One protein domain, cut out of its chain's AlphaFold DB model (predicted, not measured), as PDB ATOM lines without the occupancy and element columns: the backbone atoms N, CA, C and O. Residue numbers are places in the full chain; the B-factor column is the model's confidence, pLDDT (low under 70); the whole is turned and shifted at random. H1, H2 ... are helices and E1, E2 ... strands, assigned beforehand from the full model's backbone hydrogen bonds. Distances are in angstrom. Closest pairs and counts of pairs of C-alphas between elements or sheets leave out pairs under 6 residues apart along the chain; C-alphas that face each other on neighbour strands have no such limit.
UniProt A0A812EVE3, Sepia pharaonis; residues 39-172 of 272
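What this domain is: This is residues 39 to 172 of the 272 residues of a protein of Sepia pharaonis (UniProt A0A812EVE3). A loop-rich body with little regular structure holds two tiny strand pairs, E1 with E2 and E3 with E4, and helix H1; H2 makes an arm, with residues 154 to 172 sticking out. Of 134 printed residues, 42 are in named elements, of mixed class: E1, H1, E2, E3, E4, H2. Both sheets are antiparallel. The whole is loose, with a radius of gyration of the C-alphas of 18.2 A, spanning 60 by 45 by 32 A.

How they stand to each other: Between E1, residues 60 to 62, and E2, residues 105 to 107, N 61 and O 106 are 2.8 A apart. In the hairpin of E3, residues 116 to 118, and E4, residues 133 to 135, N 117 and O 134 are 2.8 A apart. H1, residues 80 to 88, and H2, residues 147 to 167, are apart; in both, every O i to N i+4 pair is within hydrogen-bond range.

Where its parts are: C-alpha 60 begins E1 at (4.312, -26.192, -39.061); C-alpha 167 ends H2, 29.8 A long, at (31.473, -35.026, -13.804).

The domain as a whole: The printed part has no cut; E2 to E3 is a short link, the others long. pLDDT is under 70 in 34 residues.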
ATOM      1  N   GLN A  39       5.769 -15.272 -39.809       64.00
ATOM      2  CA  GLN A  39       4.903 -15.281 -38.633       64.00
ATOM      3  C   GLN A  39       5.433 -16.279 -37.590       64.00
ATOM      4  O   GLN A  39       5.897 -17.368 -37.936       64.00
ATOM      5  N   LYS A  40       5.391 -15.898 -36.307       77.81
ATOM      6  CA  LYS A  40       5.841 -16.749 -35.198       77.81
ATOM      7  C   LYS A  40       4.899 -17.953 -35.076       77.81
ATOM      8  O   LYS A  40       3.866 -17.862 -34.428       77.81
ATOM      9  N   ALA A  41       5.252 -19.075 -35.694       86.56
ATOM     10  CA  ALA A  41       4.521 -20.329 -35.541       86.56
ATOM     11  C   ALA A  41       4.965 -21.070 -34.270       86.56
ATOM     12  O   ALA A  41       6.173 -21.256 -34.060       86.56
ATOM     13  N   PHE A  42       3.993 -21.511 -33.468       90.56
ATOM     14  CA  PHE A  42       4.167 -22.329 -32.266       90.56
ATOM     15  C   PHE A  42       3.380 -23.632 -32.411       90.56
ATOM     16  O   PHE A  42       2.296 -23.640 -32.995       90.56
ATOM     17  N   CYS A  43       3.928 -24.734 -31.898       91.62
ATOM     18  CA  CYS A  43       3.211 -26.005 -31.886       91.62
ATOM     19  C   CYS A  43       2.095 -25.979 -30.830       91.62
ATOM     20  O   CYS A  43       2.322 -25.561 -29.699       91.62
ATOM     21  N   CYS A  44       0.896 -26.447 -31.177       89.88
ATOM     22  CA  CYS A  44      -0.239 -26.529 -30.263       89.88
ATOM     23  C   CYS A  44      -0.303 -27.851 -29.480       89.88
ATOM     24  O   CYS A  44      -1.170 -27.996 -28.615       89.88
ATOM     25  N   VAL A  45       0.560 -28.822 -29.788       89.12
ATOM     26  CA  VAL A  45       0.583 -30.124 -29.110       89.12
ATOM     27  C   VAL A  45       1.036 -29.949 -27.654       89.12
ATOM     28  O   VAL A  45       2.033 -29.261 -27.423       89.12
ATOM     29  N   PRO A  46       0.332 -30.538 -26.668       84.81
ATOM     30  CA  PRO A  46       0.727 -30.475 -25.262       84.81
ATOM     31  C   PRO A  46       2.183 -30.893 -25.051       84.81
ATOM     32  O   PRO A  46       2.677 -31.792 -25.729       84.81
ATOM     33  N   PHE A  47       2.875 -30.222 -24.127       81.94
ATOM     34  CA  PHE A  47       4.292 -30.456 -23.799       81.94
ATOM     35  C   PHE A  47       5.293 -30.221 -24.948       81.94
ATOM     36  O   PHE A  47       6.507 -30.327 -24.749       81.94
ATOM     37  N   CYS A  48       4.826 -29.840 -26.140       86.88
ATOM     38  CA  CYS A  48       5.687 -29.467 -27.248       86.88
ATOM     39  C   CYS A  48       6.038 -27.979 -27.174       86.88
ATOM     40  O   CYS A  48       5.190 -27.105 -27.325       86.88
ATOM     41  N   HIS A  49       7.326 -27.685 -26.999       88.31
ATOM     42  CA  HIS A  49       7.848 -26.315 -26.908       88.31
ATOM     43  C   HIS A  49       8.481 -25.834 -28.225       88.31
ATOM     44  O   HIS A  49       9.204 -24.828 -28.255       88.31
ATOM     45  N   ASN A  50       8.235 -26.567 -29.316       90.12
ATOM     46  CA  ASN A  50       8.766 -26.255 -30.633       90.12
ATOM     47  C   ASN A  50       8.121 -24.993 -31.201       90.12
ATOM     48  O   ASN A  50       6.905 -24.798 -31.182       90.12
ATOM     49  N   SER A  51       8.968 -24.145 -31.771       90.12
ATOM     50  CA  SER A  51       8.553 -22.950 -32.496       90.12
ATOM     51  C   SER A  51       9.424 -22.768 -33.725       90.12
ATOM     52  O   SER A  51      10.580 -23.192 -33.742       90.12
ATOM     53  N   SER A  52       8.878 -22.098 -34.734       87.12
ATOM     54  CA  SER A  52       9.594 -21.739 -35.967       87.12
ATOM     55  C   SER A  52      10.876 -20.945 -35.711       87.12
ATOM     56  O   SER A  52      11.829 -21.058 -36.474       87.12
ATOM     57  N   ARG A  53      10.921 -20.178 -34.613       85.62
ATOM     58  CA  ARG A  53      12.108 -19.429 -34.183       85.62
ATOM     59  C   ARG A  53      13.186 -20.318 -33.580       85.62
ATOM     60  O   ARG A  53      14.352 -20.156 -33.913       85.62
ATOM     61  N   LYS A  54      12.800 -21.234 -32.684       86.75
ATOM     62  CA  LYS A  54      13.745 -22.154 -32.032       86.75
ATOM     63  C   LYS A  54      14.280 -23.188 -33.022       86.75
ATOM     64  O   LYS A  54      15.469 -23.469 -33.030       86.75
ATOM     65  N   ASN A  55      13.398 -23.715 -33.870       84.69
ATOM     66  CA  ASN A  55      13.683 -24.825 -34.771       84.69
ATOM     67  C   ASN A  55      13.238 -24.481 -36.206       84.69
ATOM     68  O   ASN A  55      12.176 -24.927 -36.645       84.69
ATOM     69  N   PRO A  56      14.048 -23.721 -36.974       83.75
ATOM     70  CA  PRO A  56      13.692 -23.271 -38.326       83.75
ATOM     71  C   PRO A  56      13.653 -24.400 -39.367       83.75
ATOM     72  O   PRO A  56      13.168 -24.199 -40.479       83.75
ATOM     73  N   LYS A  57      14.174 -25.585 -39.025       83.88
ATOM     74  CA  LYS A  57      14.124 -26.790 -39.866       83.88
ATOM     75  C   LYS A  57      12.775 -27.513 -39.788       83.88
ATOM     76  O   LYS A  57      12.486 -28.323 -40.662       83.88
ATOM     77  N   LEU A  58      11.973 -27.252 -38.752       87.31
ATOM     78  CA  LEU A  58      10.669 -27.889 -38.589       87.31
ATOM     79  C   LEU A  58       9.617 -27.196 -39.453       87.31
ATOM     80  O   LEU A  58       9.597 -25.970 -39.587       87.31
ATOM     81  N   HIS A  59       8.700 -27.992 -39.990       88.38
ATOM     82  CA  HIS A  59       7.523 -27.484 -40.681       88.38
ATOM     83  C   HIS A  59       6.344 -27.415 -39.713       88.38
ATOM     84  O   HIS A  59       6.197 -28.264 -38.837       88.38
ATOM     85  N   PHE A  60       5.512 -26.389 -39.864       90.38
ATOM     86  CA  PHE A  60       4.312 -26.192 -39.061       90.38
ATOM     87  C   PHE A  60       3.095 -26.336 -39.969       90.38
ATOM     88  O   PHE A  60       2.992 -25.652 -40.990       90.38
ATOM     89  N   HIS A  61       2.197 -27.249 -39.613       91.38
ATOM     90  CA  HIS A  61       1.030 -27.615 -40.403       91.38
ATOM     91  C   HIS A  61      -0.246 -27.128 -39.724       91.38
ATOM     92  O   HIS A  61      -0.456 -27.358 -38.533       91.38
ATOM     93  N   SER A  62      -1.107 -26.460 -40.488       91.50
ATOM     94  CA  SER A  62      -2.445 -26.081 -40.033       91.50
ATOM     95  C   SER A  62      -3.373 -27.289 -39.998       91.50
ATOM     96  O   SER A  62      -3.195 -28.244 -40.758       91.50
ATOM     97  N   PHE A  63      -4.397 -27.215 -39.149       91.31
ATOM     98  CA  PHE A  63      -5.429 -28.243 -39.098       91.31
ATOM     99  C   PHE A  63      -6.115 -28.425 -40.465       91.31
ATOM    100  O   PHE A  63      -6.345 -27.445 -41.185       91.31
ATOM    101  N   PRO A  64      -6.482 -29.669 -40.823       91.12
ATOM    102  CA  PRO A  64      -7.299 -29.946 -41.995       91.12
ATOM    103  C   PRO A  64      -8.624 -29.179 -41.962       91.12
ATOM    104  O   PRO A  64      -9.170 -28.882 -40.899       91.12
ATOM    105  N   LYS A  65      -9.170 -28.879 -43.143       89.06
ATOM    106  CA  LYS A  65     -10.496 -28.262 -43.264       89.06
ATOM    107  C   LYS A  65     -11.592 -29.246 -42.838       89.06
ATOM    108  O   LYS A  65     -11.418 -30.452 -42.968       89.06
ATOM    109  N   GLU A  66     -12.734 -28.725 -42.394       83.94
ATOM    110  CA  GLU A  66     -13.844 -29.525 -41.840       83.94
ATOM    111  C   GLU A  66     -14.462 -30.508 -42.827       83.94
ATOM    112  O   GLU A  66     -15.005 -31.508 -42.404       83.94
ATOM    113  N   TYR A  67     -14.368 -30.296 -44.133       85.00
ATOM    114  CA  TYR A  67     -14.912 -31.251 -45.100       85.00
ATOM    115  C   TYR A  67     -13.950 -32.408 -45.424       85.00
ATOM    116  O   TYR A  67     -14.282 -33.273 -46.230       85.00
ATOM    117  N   LYS A  68     -12.726 -32.420 -44.872       88.88
ATOM    118  CA  LYS A  68     -11.760 -33.487 -45.156       88.88
ATOM    119  C   LYS A  68     -12.108 -34.752 -44.380       88.88
ATOM    120  O   LYS A  68     -12.049 -34.775 -43.150       88.88
ATOM    121  N   VAL A  69     -12.388 -35.807 -45.132       90.25
ATOM    122  CA  VAL A  69     -12.697 -37.142 -44.624       90.25
ATOM    123  C   VAL A  69     -11.528 -38.075 -44.921       90.25
ATOM    124  O   VAL A  69     -10.881 -37.951 -45.961       90.25
ATOM    125  N   ILE A  70     -11.246 -38.985 -43.994       88.50
ATOM    126  CA  ILE A  70     -10.238 -40.032 -44.175       88.50
ATOM    127  C   ILE A  70     -10.770 -41.055 -45.180       88.50
ATOM    128  O   ILE A  70     -11.860 -41.597 -45.001       88.50
ATOM    129  N   THR A  71     -10.003 -41.328 -46.233       86.69
ATOM    130  CA  THR A  71     -10.430 -42.214 -47.332       86.69
ATOM    131  C   THR A  71      -9.957 -43.659 -47.190       86.69
ATOM    132  O   THR A  71     -10.456 -44.530 -47.895       86.69
ATOM    133  N   SER A  72      -9.002 -43.937 -46.299       83.88
ATOM    134  CA  SER A  72      -8.375 -45.255 -46.171       83.88
ATOM    135  C   SER A  72      -8.051 -45.611 -44.720       83.88
ATOM    136  O   SER A  72      -7.669 -44.730 -43.949       83.88
ATOM    137  N   GLY A  73      -8.087 -46.903 -44.391       85.50
ATOM    138  CA  GLY A  73      -7.698 -47.442 -43.082       85.50
ATOM    139  C   GLY A  73      -8.855 -47.556 -42.087       85.50
ATOM    140  O   GLY A  73     -10.013 -47.356 -42.439       85.50
ATOM    141  N   GLU A  74      -8.532 -47.864 -40.831       81.19
ATOM    142  CA  GLU A  74      -9.508 -48.132 -39.755       81.19
ATOM    143  C   GLU A  74     -10.398 -46.927 -39.407       81.19
ATOM    144  O   GLU A  74     -11.507 -47.086 -38.905       81.19
ATOM    145  N   LEU A  75      -9.924 -45.710 -39.689       82.81
ATOM    146  CA  LEU A  75     -10.643 -44.457 -39.425       82.81
ATOM    147  C   LEU A  75     -11.342 -43.900 -40.679       82.81
ATOM    148  O   LEU A  75     -11.710 -42.723 -40.699       82.81
ATOM    149  N   ALA A  76     -11.501 -44.707 -41.734       85.12
ATOM    150  CA  ALA A  76     -12.176 -44.285 -42.957       85.12
ATOM    151  C   ALA A  76     -13.600 -43.776 -42.669       85.12
ATOM    152  O   ALA A  76     -14.324 -44.320 -41.837       85.12
ATOM    153  N   GLY A  77     -13.992 -42.692 -43.338       85.19
ATOM    154  CA  GLY A  77     -15.283 -42.032 -43.118       85.19
ATOM    155  C   GLY A  77     -15.299 -41.019 -41.966       85.19
ATOM    156  O   GLY A  77     -16.236 -40.227 -41.874       85.19
ATOM    157  N   GLN A  78     -14.258 -40.961 -41.128       87.44
ATOM    158  CA  GLN A  78     -14.169 -39.958 -40.066       87.44
ATOM    159  C   GLN A  78     -13.601 -38.627 -40.558       87.44
ATOM    160  O   GLN A  78     -12.810 -38.543 -41.503       87.44
ATOM    161  N   ASN A  79     -13.977 -37.565 -39.852       89.75
ATOM    162  CA  ASN A  79     -13.471 -36.228 -40.088       89.75
ATOM    163  C   ASN A  79     -12.011 -36.103 -39.634       89.75
ATOM    164  O   ASN A  79     -11.717 -36.187 -38.439       89.75
ATOM    165  N   LEU A  80     -11.093 -35.841 -40.564       91.25
ATOM    166  CA  LEU A  80      -9.661 -35.806 -40.257       91.25
ATOM    167  C   LEU A  80      -9.324 -34.734 -39.207       91.25
ATOM    168  O   LEU A  80      -8.485 -34.957 -38.334       91.25
ATOM    169  N   ARG A  81     -10.009 -33.581 -39.245       90.25
ATOM    170  CA  ARG A  81      -9.811 -32.506 -38.263       90.25
ATOM    171  C   ARG A  81     -10.211 -32.961 -36.861       90.25
ATOM    172  O   ARG A  81      -9.475 -32.693 -35.915       90.25
ATOM    173  N   GLN A  82     -11.339 -33.657 -36.720       86.69
ATOM    174  CA  GLN A  82     -11.779 -34.185 -35.423       86.69
ATOM    175  C   GLN A  82     -10.832 -35.271 -34.908       86.69
ATOM    176  O   GLN A  82     -10.497 -35.269 -33.728       86.69
ATOM    177  N   VAL A  83     -10.332 -36.142 -35.788       90.12
ATOM    178  CA  VAL A  83      -9.332 -37.156 -35.422       90.12
ATOM    179  C   VAL A  83      -8.061 -36.502 -34.876       90.12
ATOM    180  O   VAL A  83      -7.555 -36.926 -33.838       90.12
ATOM    181  N   TRP A  84      -7.580 -35.426 -35.506       91.31
ATOM    182  CA  TRP A  84      -6.436 -34.666 -34.992       91.31
ATOM    183  C   TRP A  84      -6.713 -34.073 -33.609       91.31
ATOM    184  O   TRP A  84      -5.882 -34.207 -32.717       91.31
ATOM    185  N   VAL A  85      -7.880 -33.453 -33.402       88.00
ATOM    186  CA  VAL A  85      -8.262 -32.901 -32.088       88.00
ATOM    187  C   VAL A  85      -8.318 -33.994 -31.027       88.00
ATOM    188  O   VAL A  85      -7.763 -33.829 -29.943       88.00
ATOM    189  N   ASN A  86      -8.940 -35.126 -31.356       85.62
ATOM    190  CA  ASN A  86      -9.089 -36.260 -30.453       85.62
ATOM    191  C   ASN A  86      -7.746 -36.897 -30.090       85.62
ATOM    192  O   ASN A  86      -7.588 -37.379 -28.972       85.62
ATOM    193  N   LYS A  87      -6.773 -36.890 -31.004       86.81
ATOM    194  CA  LYS A  87      -5.417 -37.369 -30.722       86.81
ATOM    195  C   LYS A  87      -4.632 -36.375 -29.873       86.81
ATOM    196  O   LYS A  87      -4.020 -36.778 -28.895       86.81
ATOM    197  N   ILE A  88      -4.697 -35.084 -30.197       86.25
ATOM    198  CA  ILE A  88      -3.944 -34.019 -29.510       86.25
ATOM    199  C   ILE A  88      -4.503 -33.708 -28.104       86.25
ATOM    200  O   ILE A  88      -3.840 -32.998 -27.351       86.25
ATOM    201  N   LYS A  89      -5.701 -34.221 -27.763       73.75
ATOM    202  CA  LYS A  89      -6.450 -34.053 -26.498       73.75
ATOM    203  C   LYS A  89      -5.626 -33.453 -25.343       73.75
ATOM    204  O   LYS A  89      -4.813 -34.124 -24.720       73.75
ATOM    205  N   ARG A  90      -5.933 -32.193 -25.019       64.31
ATOM    206  CA  ARG A  90      -5.703 -31.588 -23.692       64.31
ATOM    207  C   ARG A  90      -6.753 -32.159 -22.726       64.31
ATOM    208  O   ARG A  90      -7.858 -32.475 -23.180       64.31
ATOM    209  N   ASP A  91      -6.424 -32.368 -21.456       50.16
ATOM    210  CA  ASP A  91      -7.285 -33.074 -20.490       50.16
ATOM    211  C   ASP A  91      -8.729 -32.547 -20.434       50.16
ATOM    212  O   ASP A  91      -8.988 -31.370 -20.668       50.16
ATOM    213  N   GLU A  92      -9.685 -33.443 -20.146       49.25
ATOM    214  CA  GLU A  92     -11.144 -33.182 -20.119       49.25
ATOM    215  C   GLU A  92     -11.566 -32.157 -19.069       49.25
ATOM    216  O   GLU A  92     -12.586 -31.494 -19.239       49.25
ATOM    217  N   LYS A  93     -10.753 -31.977 -18.025       48.88
ATOM    218  CA  LYS A  93     -11.060 -31.088 -16.903       48.88
ATOM    219  C   LYS A  93     -10.653 -29.628 -17.123       48.88
ATOM    220  O   LYS A  93     -11.226 -28.757 -16.484       48.88
ATOM    221  N   GLU A  94      -9.767 -29.335 -18.078       52.62
ATOM    222  CA  GLU A  94      -9.383 -27.955 -18.451       52.62
ATOM    223  C   GLU A  94     -10.075 -27.485 -19.753       52.62
ATOM    224  O   GLU A  94      -9.703 -26.492 -20.380       52.62
ATOM    225  N   ARG A  95     -11.082 -28.242 -20.212       47.78
ATOM    226  CA  ARG A  95     -11.426 -28.404 -21.633       47.78
ATOM    227  C   ARG A  95     -12.558 -27.537 -22.173       47.78
ATOM    228  O   ARG A  95     -13.087 -27.872 -23.226       47.78
ATOM    229  N   ASN A  96     -12.972 -26.446 -21.539       47.25
ATOM    230  CA  ASN A  96     -14.231 -25.838 -21.988       47.25
ATOM    231  C   ASN A  96     -14.158 -24.907 -23.211       47.25
ATOM    232  O   ASN A  96     -15.200 -24.401 -23.594       47.25
ATOM    233  N   ASN A  97     -13.004 -24.693 -23.873       56.56
ATOM    234  CA  ASN A  97     -12.940 -23.884 -25.110       56.56
ATOM    235  C   ASN A  97     -11.661 -24.083 -25.967       56.56
ATOM    236  O   ASN A  97     -11.065 -23.099 -26.412       56.56
ATOM    237  N   PHE A  98     -11.192 -25.311 -26.252       70.19
ATOM    238  CA  PHE A  98     -10.130 -25.454 -27.273       70.19
ATOM    239  C   PHE A  98     -10.681 -25.093 -28.662       70.19
ATOM    240  O   PHE A  98     -11.257 -25.922 -29.365       70.19
ATOM    241  N   ARG A  99     -10.517 -23.825 -29.051       77.56
ATOM    242  CA  ARG A  99     -10.906 -23.296 -30.359       77.56
ATOM    243  C   ARG A  99      -9.698 -23.320 -31.287       77.56
ATOM    244  O   ARG A  99      -8.702 -22.644 -31.047       77.56
ATOM    245  N   ILE A 100      -9.803 -24.094 -32.362       83.31
ATOM    246  CA  ILE A 100      -8.816 -24.098 -33.447       83.31
ATOM    247  C   ILE A 100      -8.895 -22.747 -34.160       83.31
ATOM    248  O   ILE A 100      -9.920 -22.419 -34.760       83.31
ATOM    249  N   THR A 101      -7.810 -21.983 -34.103       84.50
ATOM    250  CA  THR A 101      -7.632 -20.719 -34.827       84.50
ATOM    251  C   THR A 101      -6.622 -20.899 -35.965       84.50
ATOM    252  O   THR A 101      -6.069 -21.980 -36.175       84.50
ATOM    253  N   LYS A 102      -6.348 -19.835 -36.726       81.56
ATOM    254  CA  LYS A 102      -5.317 -19.867 -37.780       81.56
ATOM    255  C   LYS A 102      -3.909 -20.117 -37.218       81.56
ATOM    256  O   LYS A 102      -3.070 -20.667 -37.926       81.56
ATOM    257  N   ASP A 103      -3.694 -19.784 -35.948       82.69
ATOM    258  CA  ASP A 103      -2.406 -19.911 -35.263       82.69
ATOM    259  C   ASP A 103      -2.224 -21.266 -34.563       82.69
ATOM    260  O   ASP A 103      -1.136 -21.575 -34.075       82.69
ATOM    261  N   THR A 104      -3.264 -22.110 -34.524       88.12
ATOM    262  CA  THR A 104      -3.129 -23.478 -34.010       88.12
ATOM    263  C   THR A 104      -2.465 -24.367 -35.058       88.12
ATOM    264  O   THR A 104      -3.097 -24.790 -36.028       88.12
ATOM    265  N   LEU A 105      -1.171 -24.624 -34.869       92.38
ATOM    266  CA  LEU A 105      -0.327 -25.373 -35.797       92.38
ATOM    267  C   LEU A 105       0.304 -26.583 -35.108       92.38
ATOM    268  O   LEU A 105       0.626 -26.537 -33.925       92.38
ATOM    269  N   VAL A 106       0.550 -27.647 -35.862       92.69
ATOM    270  CA  VAL A 106       1.244 -28.851 -35.392       92.69
ATOM    271  C   VAL A 106       2.602 -28.931 -36.082       92.69
ATOM    272  O   VAL A 106       2.678 -28.812 -37.306       92.69
ATOM    273  N   CYS A 107       3.689 -29.091 -35.321       92.38
ATOM    274  CA  CYS A 107       5.021 -29.223 -35.911       92.38
ATOM    275  C   CYS A 107       5.259 -30.618 -36.501       92.38
ATOM    276  O   CYS A 107       4.656 -31.603 -36.077       92.38
ATOM    277  N   SER A 108       6.195 -30.699 -37.442       91.31
ATOM    278  CA  SER A 108       6.458 -31.900 -38.229       91.31
ATOM    279  C   SER A 108       6.949 -33.117 -37.434       91.31
ATOM    280  O   SER A 108       6.816 -34.241 -37.900       91.31
ATOM    281  N   GLU A 109       7.482 -32.910 -36.230       90.31
ATOM    282  CA  GLU A 109       7.954 -33.977 -35.330       90.31
ATOM    283  C   GLU A 109       6.826 -34.912 -34.851       90.31
ATOM    284  O   GLU A 109       7.091 -36.035 -34.446       90.31
ATOM    285  N   HIS A 110       5.564 -34.475 -34.929       92.25
ATOM    286  CA  HIS A 110       4.420 -35.273 -34.475       92.25
ATOM    287  C   HIS A 110       3.862 -36.238 -35.527       92.25
ATOM    288  O   HIS A 110       2.927 -36.981 -35.231       92.25
ATOM    289  N   PHE A 111       4.412 -36.228 -36.740       92.25
ATOM    290  CA  PHE A 111       4.014 -37.121 -37.828       92.25
ATOM    291  C   PHE A 111       5.175 -38.027 -38.208       92.25
ATOM    292  O   PHE A 111       6.340 -37.656 -38.046       92.25
ATOM    293  N   ASN A 112       4.859 -39.181 -38.785       89.50
ATOM    294  CA  ASN A 112       5.889 -40.063 -39.303       89.50
ATOM    295  C   ASN A 112       6.525 -39.462 -40.558       89.50
ATOM    296  O   ASN A 112       5.884 -38.757 -41.339       89.50
ATOM    297  N   THR A 113       7.795 -39.777 -40.800       86.00
ATOM    298  CA  THR A 113       8.511 -39.338 -42.010       86.00
ATOM    299  C   THR A 113       7.835 -39.821 -43.295       86.00
ATOM    300  O   THR A 113       7.903 -39.152 -44.325       86.00
ATOM    301  N   GLU A 114       7.128 -40.946 -43.224       87.56
ATOM    302  CA  GLU A 114       6.368 -41.529 -44.330       87.56
ATOM    303  C   GLU A 114       5.077 -40.772 -44.655       87.56
ATOM    304  O   GLU A 114       4.560 -40.892 -45.766       87.56
ATOM    305  N   ASP A 115       4.559 -39.958 -43.734       88.44
ATOM    306  CA  ASP A 115       3.333 -39.177 -43.938       88.44
ATOM    307  C   ASP A 115       3.558 -37.940 -44.809       88.44
ATOM    308  O   ASP A 115       2.609 -37.237 -45.177       88.44
ATOM    309  N   TYR A 116       4.809 -37.673 -45.181       88.38
ATOM    310  CA  TYR A 116       5.178 -36.538 -46.004       88.38
ATOM    311  C   TYR A 116       5.256 -36.888 -47.483       88.38
ATOM    312  O   TYR A 116       5.669 -37.968 -47.903       88.38
ATOM    313  N   ARG A 117       4.891 -35.904 -48.298       85.50
ATOM    314  CA  ARG A 117       5.104 -35.878 -49.740       85.50
ATOM    315  C   ARG A 117       5.745 -34.548 -50.151       85.50
ATOM    316  O   ARG A 117       5.562 -33.534 -49.467       85.50
ATOM    317  N   PRO A 118       6.469 -34.500 -51.277       77.50
ATOM    318  CA  PRO A 118       7.092 -33.278 -51.743       77.50
ATOM    319  C   PRO A 118       6.015 -32.349 -52.303       77.50
ATOM    320  O   PRO A 118       5.106 -32.786 -53.012       77.50
ATOM    321  N   ARG A 119       6.126 -31.045 -52.026       70.44
ATOM    322  CA  ARG A 119       5.153 -30.041 -52.493       70.44
ATOM    323  C   ARG A 119       5.061 -29.920 -54.019       70.44
ATOM    324  O   ARG A 119       4.039 -29.480 -54.531       70.44
ATOM    325  N   THR A 120       6.103 -30.298 -54.756       65.94
ATOM    326  CA  THR A 120       6.156 -30.179 -56.224       65.94
ATOM    327  C   THR A 120       6.896 -31.351 -56.855       65.94
ATOM    328  O   THR A 120       7.941 -31.749 -56.345       65.94
ATOM    329  N   LYS A 121       6.441 -31.817 -58.031       56.56
ATOM    330  CA  LYS A 121       7.077 -32.902 -58.813       56.56
ATOM    331  C   LYS A 121       8.546 -32.638 -59.200       56.56
ATOM    332  O   LYS A 121       9.241 -33.597 -59.521       56.56
ATOM    333  N   ARG A 122       9.006 -31.376 -59.173       55.88
ATOM    334  CA  ARG A 122      10.414 -30.977 -59.395       55.88
ATOM    335  C   ARG A 122      11.316 -31.164 -58.163       55.88
ATOM    336  O   ARG A 122      12.516 -31.305 -58.327       55.88
ATOM    337  N   ASN A 123      10.752 -31.225 -56.956       54.53
ATOM    338  CA  ASN A 123      11.491 -31.441 -55.703       54.53
ATOM    339  C   ASN A 123      11.433 -32.924 -55.310       54.53
ATOM    340  O   ASN A 123      10.818 -33.276 -54.309       54.53
ATOM    341  N   ARG A 124      12.009 -33.813 -56.129       51.56
ATOM    342  CA  ARG A 124      12.038 -35.265 -55.839       51.56
ATOM    343  C   ARG A 124      13.080 -35.664 -54.790       51.56
ATOM    344  O   ARG A 124      13.035 -36.788 -54.304       51.56
ATOM    345  N   LEU A 125      13.997 -34.764 -54.437       53.66
ATOM    346  CA  LEU A 125      15.010 -35.002 -53.412       53.66
ATOM    347  C   LEU A 125      14.402 -34.758 -52.028       53.66
ATOM    348  O   LEU A 125      14.404 -33.646 -51.500       53.66
ATOM    349  N   TYR A 126      13.835 -35.819 -51.460       48.03
ATOM    350  CA  TYR A 126      13.503 -35.868 -50.042       48.03
ATOM    351  C   TYR A 126      14.775 -35.613 -49.212       48.03
ATOM    352  O   TYR A 126      15.830 -36.163 -49.510       48.03
ATOM    353  N   GLY A 127      14.676 -34.779 -48.173       49.69
ATOM    354  CA  GLY A 127      15.726 -34.646 -47.153       49.69
ATOM    355  C   GLY A 127      16.667 -33.444 -47.269       49.69
ATOM    356  O   GLY A 127      17.486 -33.256 -46.372       49.69
ATOM    357  N   GLN A 128      16.555 -32.591 -48.295       54.06
ATOM    358  CA  GLN A 128      17.361 -31.365 -48.332       54.06
ATOM    359  C   GLN A 128      16.743 -30.213 -47.505       54.06
ATOM    360  O   GLN A 128      15.521 -30.014 -47.494       54.06
ATOM    361  N   PRO A 129      17.568 -29.433 -46.782       44.69
ATOM    362  CA  PRO A 129      17.096 -28.312 -45.980       44.69
ATOM    363  C   PRO A 129      16.519 -27.207 -46.876       44.69
ATOM    364  O   PRO A 129      17.215 -26.640 -47.711       44.69
ATOM    365  N   GLY A 130      15.241 -26.869 -46.677       51.75
ATOM    366  CA  GLY A 130      14.573 -25.756 -47.369       51.75
ATOM    367  C   GLY A 130      13.402 -26.144 -48.275       51.75
ATOM    368  O   GLY A 130      12.676 -25.255 -48.723       51.75
ATOM    369  N   HIS A 131      13.151 -27.436 -48.503       59.94
ATOM    370  CA  HIS A 131      11.987 -27.886 -49.267       59.94
ATOM    371  C   HIS A 131      10.732 -27.922 -48.389       59.94
ATOM    372  O   HIS A 131      10.719 -28.539 -47.333       59.94
ATOM    373  N   SER A 132       9.646 -27.274 -48.820       64.62
ATOM    374  CA  SER A 132       8.356 -27.399 -48.134       64.62
ATOM    375  C   SER A 132       7.810 -28.820 -48.293       64.62
ATOM    376  O   SER A 132       7.468 -29.227 -49.406       64.62
ATOM    377  N   LEU A 133       7.702 -29.555 -47.189       75.62
ATOM    378  CA  LEU A 133       7.011 -30.841 -47.139       75.62
ATOM    379  C   LEU A 133       5.505 -30.623 -46.954       75.62
ATOM    380  O   LEU A 133       5.074 -29.723 -46.230       75.62
ATOM    381  N   MET A 134       4.695 -31.433 -47.632       83.75
ATOM    382  CA  MET A 134       3.245 -31.464 -47.452       83.75
ATOM    383  C   MET A 134       2.837 -32.790 -46.836       83.75
ATOM    384  O   MET A 134       3.355 -33.834 -47.219       83.75
ATOM    385  N   LEU A 135       1.867 -32.754 -45.929       89.88
ATOM    386  CA  LEU A 135       1.264 -33.969 -45.400       89.88
ATOM    387  C   LEU A 135       0.429 -34.669 -46.486       89.88
ATOM    388  O   LEU A 135      -0.199 -34.023 -47.342       89.88
ATOM    389  N   LYS A 136       0.445 -36.002 -46.462       90.00
ATOM    390  CA  LYS A 136      -0.491 -36.855 -47.201       90.00
ATOM    391  C   LYS A 136      -1.923 -36.600 -46.723       90.00
ATOM    392  O   LYS A 136      -2.159 -36.012 -45.671       90.00
ATOM    393  N   GLU A 137      -2.897 -37.018 -47.524       84.00
ATOM    394  CA  GLU A 137      -4.310 -36.701 -47.274       84.00
ATOM    395  C   GLU A 137      -4.880 -37.352 -46.015       84.00
ATOM    396  O   GLU A 137      -5.765 -36.758 -45.411       84.00
ATOM    397  N   ASN A 138      -4.312 -38.479 -45.584       87.00
ATOM    398  CA  ASN A 138      -4.745 -39.239 -44.408       87.00
ATOM    399  C   ASN A 138      -3.720 -39.195 -43.258       87.00
ATOM    400  O   ASN A 138      -3.780 -40.019 -42.353       87.00
ATOM    401  N   ALA A 139      -2.767 -38.258 -43.293       91.25
ATOM    402  CA  ALA A 139      -1.750 -38.136 -42.252       91.25
ATOM    403  C   ALA A 139      -2.372 -37.694 -40.920       91.25
ATOM    404  O   ALA A 139      -3.133 -36.720 -40.861       91.25
ATOM    405  N   ILE A 140      -2.020 -38.388 -39.842       90.62
ATOM    406  CA  ILE A 140      -2.517 -38.138 -38.486       90.62
ATOM    407  C   ILE A 140      -1.303 -37.985 -37.567       90.62
ATOM    408  O   ILE A 140      -0.341 -38.733 -37.726       90.62
ATOM    409  N   PRO A 141      -1.311 -37.042 -36.608       90.19
ATOM    410  CA  PRO A 141      -0.229 -36.938 -35.645       90.19
ATOM    411  C   PRO A 141      -0.253 -38.156 -34.713       90.19
ATOM    412  O   PRO A 141      -1.122 -38.285 -33.847       90.19
ATOM    413  N   THR A 142       0.679 -39.076 -34.935       86.12
ATOM    414  CA  THR A 142       0.835 -40.334 -34.192       86.12
ATOM    415  C   THR A 142       1.886 -40.214 -33.094       86.12
ATOM    416  O   THR A 142       1.733 -40.819 -32.034       86.12
ATOM    417  N   LEU A 143       2.915 -39.390 -33.307       81.38
ATOM    418  CA  LEU A 143       4.045 -39.198 -32.397       81.38
ATOM    419  C   LEU A 143       3.752 -38.067 -31.410       81.38
ATOM    420  O   LEU A 143       4.365 -36.995 -31.420       81.38
ATOM    421  N   LEU A 144       2.748 -38.286 -30.571       79.38
ATOM    422  CA  LEU A 144       2.416 -37.352 -29.508       79.38
ATOM    423  C   LEU A 144       3.224 -37.706 -28.259       79.38
ATOM    424  O   LEU A 144       3.302 -38.886 -27.911       79.38
ATOM    425  N   PRO A 145       3.825 -36.715 -27.574       67.81
ATOM    426  CA  PRO A 145       4.446 -36.960 -26.289       67.81
ATOM    427  C   PRO A 145       3.334 -37.384 -25.331       67.81
ATOM    428  O   PRO A 145       2.554 -36.562 -24.852       67.81
ATOM    429  N   SER A 146       3.223 -38.689 -25.089       64.31
ATOM    430  CA  SER A 146       2.420 -39.187 -23.984       64.31
ATOM    431  C   SER A 146       2.955 -38.549 -22.702       64.31
ATOM    432  O   SER A 146       4.144 -38.234 -22.606       64.31
ATOM    433  N   THR A 147       2.097 -38.356 -21.706       60.03
ATOM    434  CA  THR A 147       2.513 -37.889 -20.373       60.03
ATOM    435  C   THR A 147       3.723 -38.677 -19.859       60.03
ATOM    436  O   THR A 147       4.657 -38.095 -19.314       60.03
ATOM    437  N   LEU A 148       3.769 -39.980 -20.156       60.78
ATOM    438  CA  LEU A 148       4.889 -40.863 -19.854       60.78
ATOM    439  C   LEU A 148       6.162 -40.549 -20.661       60.78
ATOM    440  O   LEU A 148       7.248 -40.526 -20.092       60.78
ATOM    441  N   GLY A 149       6.057 -40.273 -21.964       61.69
ATOM    442  CA  GLY A 149       7.203 -39.915 -22.810       61.69
ATOM    443  C   GLY A 149       7.772 -38.525 -22.502       61.69
ATOM    444  O   GLY A 149       8.988 -38.337 -22.488       61.69
ATOM    445  N   ALA A 150       6.906 -37.558 -22.191       61.88
ATOM    446  CA  ALA A 150       7.318 -36.239 -21.714       61.88
ATOM    447  C   ALA A 150       8.023 -36.343 -20.354       61.88
ATOM    448  O   ALA A 150       9.109 -35.788 -20.188       61.88
ATOM    449  N   ALA A 151       7.458 -37.116 -19.417       63.31
ATOM    450  CA  ALA A 151       8.088 -37.399 -18.132       63.31
ATOM    451  C   ALA A 151       9.439 -38.109 -18.306       63.31
ATOM    452  O   ALA A 151      10.420 -37.695 -17.699       63.31
ATOM    453  N   ALA A 152       9.535 -39.103 -19.194       71.44
ATOM    454  CA  ALA A 152      10.789 -39.796 -19.487       71.44
ATOM    455  C   ALA A 152      11.869 -38.842 -20.018       71.44
ATOM    456  O   ALA A 152      13.017 -38.913 -19.583       71.44
ATOM    457  N   LYS A 153      11.506 -37.897 -20.894       73.25
ATOM    458  CA  LYS A 153      12.440 -36.890 -21.417       73.25
ATOM    459  C   LYS A 153      12.879 -35.890 -20.345       73.25
ATOM    460  O   LYS A 153      14.049 -35.526 -20.305       73.25
ATOM    461  N   VAL A 154      11.976 -35.479 -19.452       73.75
ATOM    462  CA  VAL A 154      12.321 -34.645 -18.286       73.75
ATOM    463  C   VAL A 154      13.266 -35.395 -17.348       73.75
ATOM    464  O   VAL A 154      14.298 -34.848 -16.974       73.75
ATOM    465  N   ILE A 155      12.967 -36.660 -17.039       79.12
ATOM    466  CA  ILE A 155      13.826 -37.529 -16.224       79.12
ATOM    467  C   ILE A 155      15.204 -37.672 -16.872       79.12
ATOM    468  O   ILE A 155      16.214 -37.582 -16.185       79.12
ATOM    469  N   GLN A 156      15.268 -37.858 -18.189       81.62
ATOM    470  CA  GLN A 156      16.534 -37.988 -18.902       81.62
ATOM    471  C   GLN A 156      17.336 -36.684 -18.902       81.62
ATOM    472  O   GLN A 156      18.531 -36.720 -18.633       81.62
ATOM    473  N   ASN A 157      16.687 -35.536 -19.105       78.06
ATOM    474  CA  ASN A 157      17.346 -34.234 -18.989       78.06
ATOM    475  C   ASN A 157      17.885 -33.999 -17.570       78.06
ATOM    476  O   ASN A 157      19.006 -33.528 -17.415       78.06
ATOM    477  N   MET A 158      17.111 -34.356 -16.538       78.38
ATOM    478  CA  MET A 158      17.554 -34.269 -15.144       78.38
ATOM    479  C   MET A 158      18.736 -35.199 -14.866       78.38
ATOM    480  O   MET A 158      19.677 -34.780 -14.206       78.38
ATOM    481  N   ARG A 159      18.723 -36.431 -15.392       80.81
ATOM    482  CA  ARG A 159      19.855 -37.364 -15.280       80.81
ATOM    483  C   ARG A 159      21.112 -36.797 -15.928       80.81
ATOM    484  O   ARG A 159      22.124 -36.711 -15.255       80.81
ATOM    485  N   CYS A 160      21.022 -36.312 -17.169       74.69
ATOM    486  CA  CYS A 160      22.161 -35.687 -17.842       74.69
ATOM    487  C   CYS A 160      22.698 -34.474 -17.070       74.69
ATOM    488  O   CYS A 160      23.907 -34.308 -16.973       74.69
ATOM    489  N   PHE A 161      21.819 -33.654 -16.490       74.56
ATOM    490  CA  PHE A 161      22.229 -32.518 -15.664       74.56
ATOM    491  C   PHE A 161      22.917 -32.955 -14.361       74.56
ATOM    492  O   PHE A 161      23.909 -32.359 -13.953       74.56
ATOM    493  N   ILE A 162      22.425 -34.017 -13.717       76.19
ATOM    494  CA  ILE A 162      23.072 -34.607 -12.537       76.19
ATOM    495  C   ILE A 162      24.449 -35.163 -12.910       76.19
ATOM    496  O   ILE A 162      25.414 -34.884 -12.202       76.19
ATOM    497  N   ASP A 163      24.559 -35.884 -14.024       79.00
ATOM    498  CA  ASP A 163      25.825 -36.434 -14.514       79.00
ATOM    499  C   ASP A 163      26.813 -35.311 -14.874       79.00
ATOM    500  O   ASP A 163      28.008 -35.424 -14.608       79.00
ATOM    501  N   GLU A 164      26.334 -34.189 -15.419       79.50
ATOM    502  CA  GLU A 164      27.133 -32.988 -15.688       79.50
ATOM    503  C   GLU A 164      27.634 -32.329 -14.392       79.50
ATOM    504  O   GLU A 164      28.807 -31.970 -14.291       79.50
ATOM    505  N   ILE A 165      26.790 -32.219 -13.362       70.19
ATOM    506  CA  ILE A 165      27.205 -31.718 -12.040       70.19
ATOM    507  C   ILE A 165      28.245 -32.650 -11.404       70.19
ATOM    508  O   ILE A 165      29.239 -32.177 -10.847       70.19
ATOM    509  N   GLN A 166      28.027 -33.964 -11.487       74.81
ATOM    510  CA  GLN A 166      28.919 -34.973 -10.915       74.81
ATOM    511  C   GLN A 166      30.265 -35.029 -11.646       74.81
ATOM    512  O   GLN A 166      31.309 -35.082 -11.000       74.81
ATOM    513  N   SER A 167      30.258 -34.972 -12.979       77.75
ATOM    514  CA  SER A 167      31.473 -35.026 -13.804       77.75
ATOM    515  C   SER A 167      32.302 -33.745 -13.743       77.75
ATOM    516  O   SER A 167      33.528 -33.820 -13.747       77.75
ATOM    517  N   ASN A 168      31.670 -32.575 -13.604       68.25
ATOM    518  CA  ASN A 168      32.390 -31.306 -13.474       68.25
ATOM    519  C   ASN A 168      33.015 -31.087 -12.089       68.25
ATOM    520  O   ASN A 168      33.561 -30.013 -11.839       68.25
ATOM    521  N   HIS A 169      32.918 -32.056 -11.168       58.03
ATOM    522  CA  HIS A 169      33.371 -31.901  -9.782       58.03
ATOM    523  C   HIS A 169      32.801 -30.632  -9.107       58.03
ATOM    524  O   HIS A 169      33.307 -30.181  -8.080       58.03
ATOM    525  N   LEU A 170      31.689 -30.096  -9.638       52.72
ATOM    526  CA  LEU A 170      30.856 -29.050  -9.038       52.72
ATOM    527  C   LEU A 170      29.997 -29.664  -7.929       52.72
ATOM    528  O   LEU A 170      28.828 -29.323  -7.744       52.72
ATOM    529  N   TRP A 171      30.584 -30.597  -7.180       51.00
ATOM    530  CA  TRP A 171      30.060 -30.971  -5.892       51.00
ATOM    531  C   TRP A 171      29.944 -29.667  -5.115       51.00
ATOM    532  O   TRP A 171      30.931 -28.951  -4.941       51.00
ATOM    533  N   PHE A 172      28.717 -29.329  -4.727       50.94
ATOM    534  CA  PHE A 172      28.426 -28.354  -3.689       50.94
ATOM    535  C   PHE A 172      29.289 -28.720  -2.474       50.94
ATOM    536  O   PHE A 172      28.879 -29.509  -1.623       50.94
TER     537      PHE A 172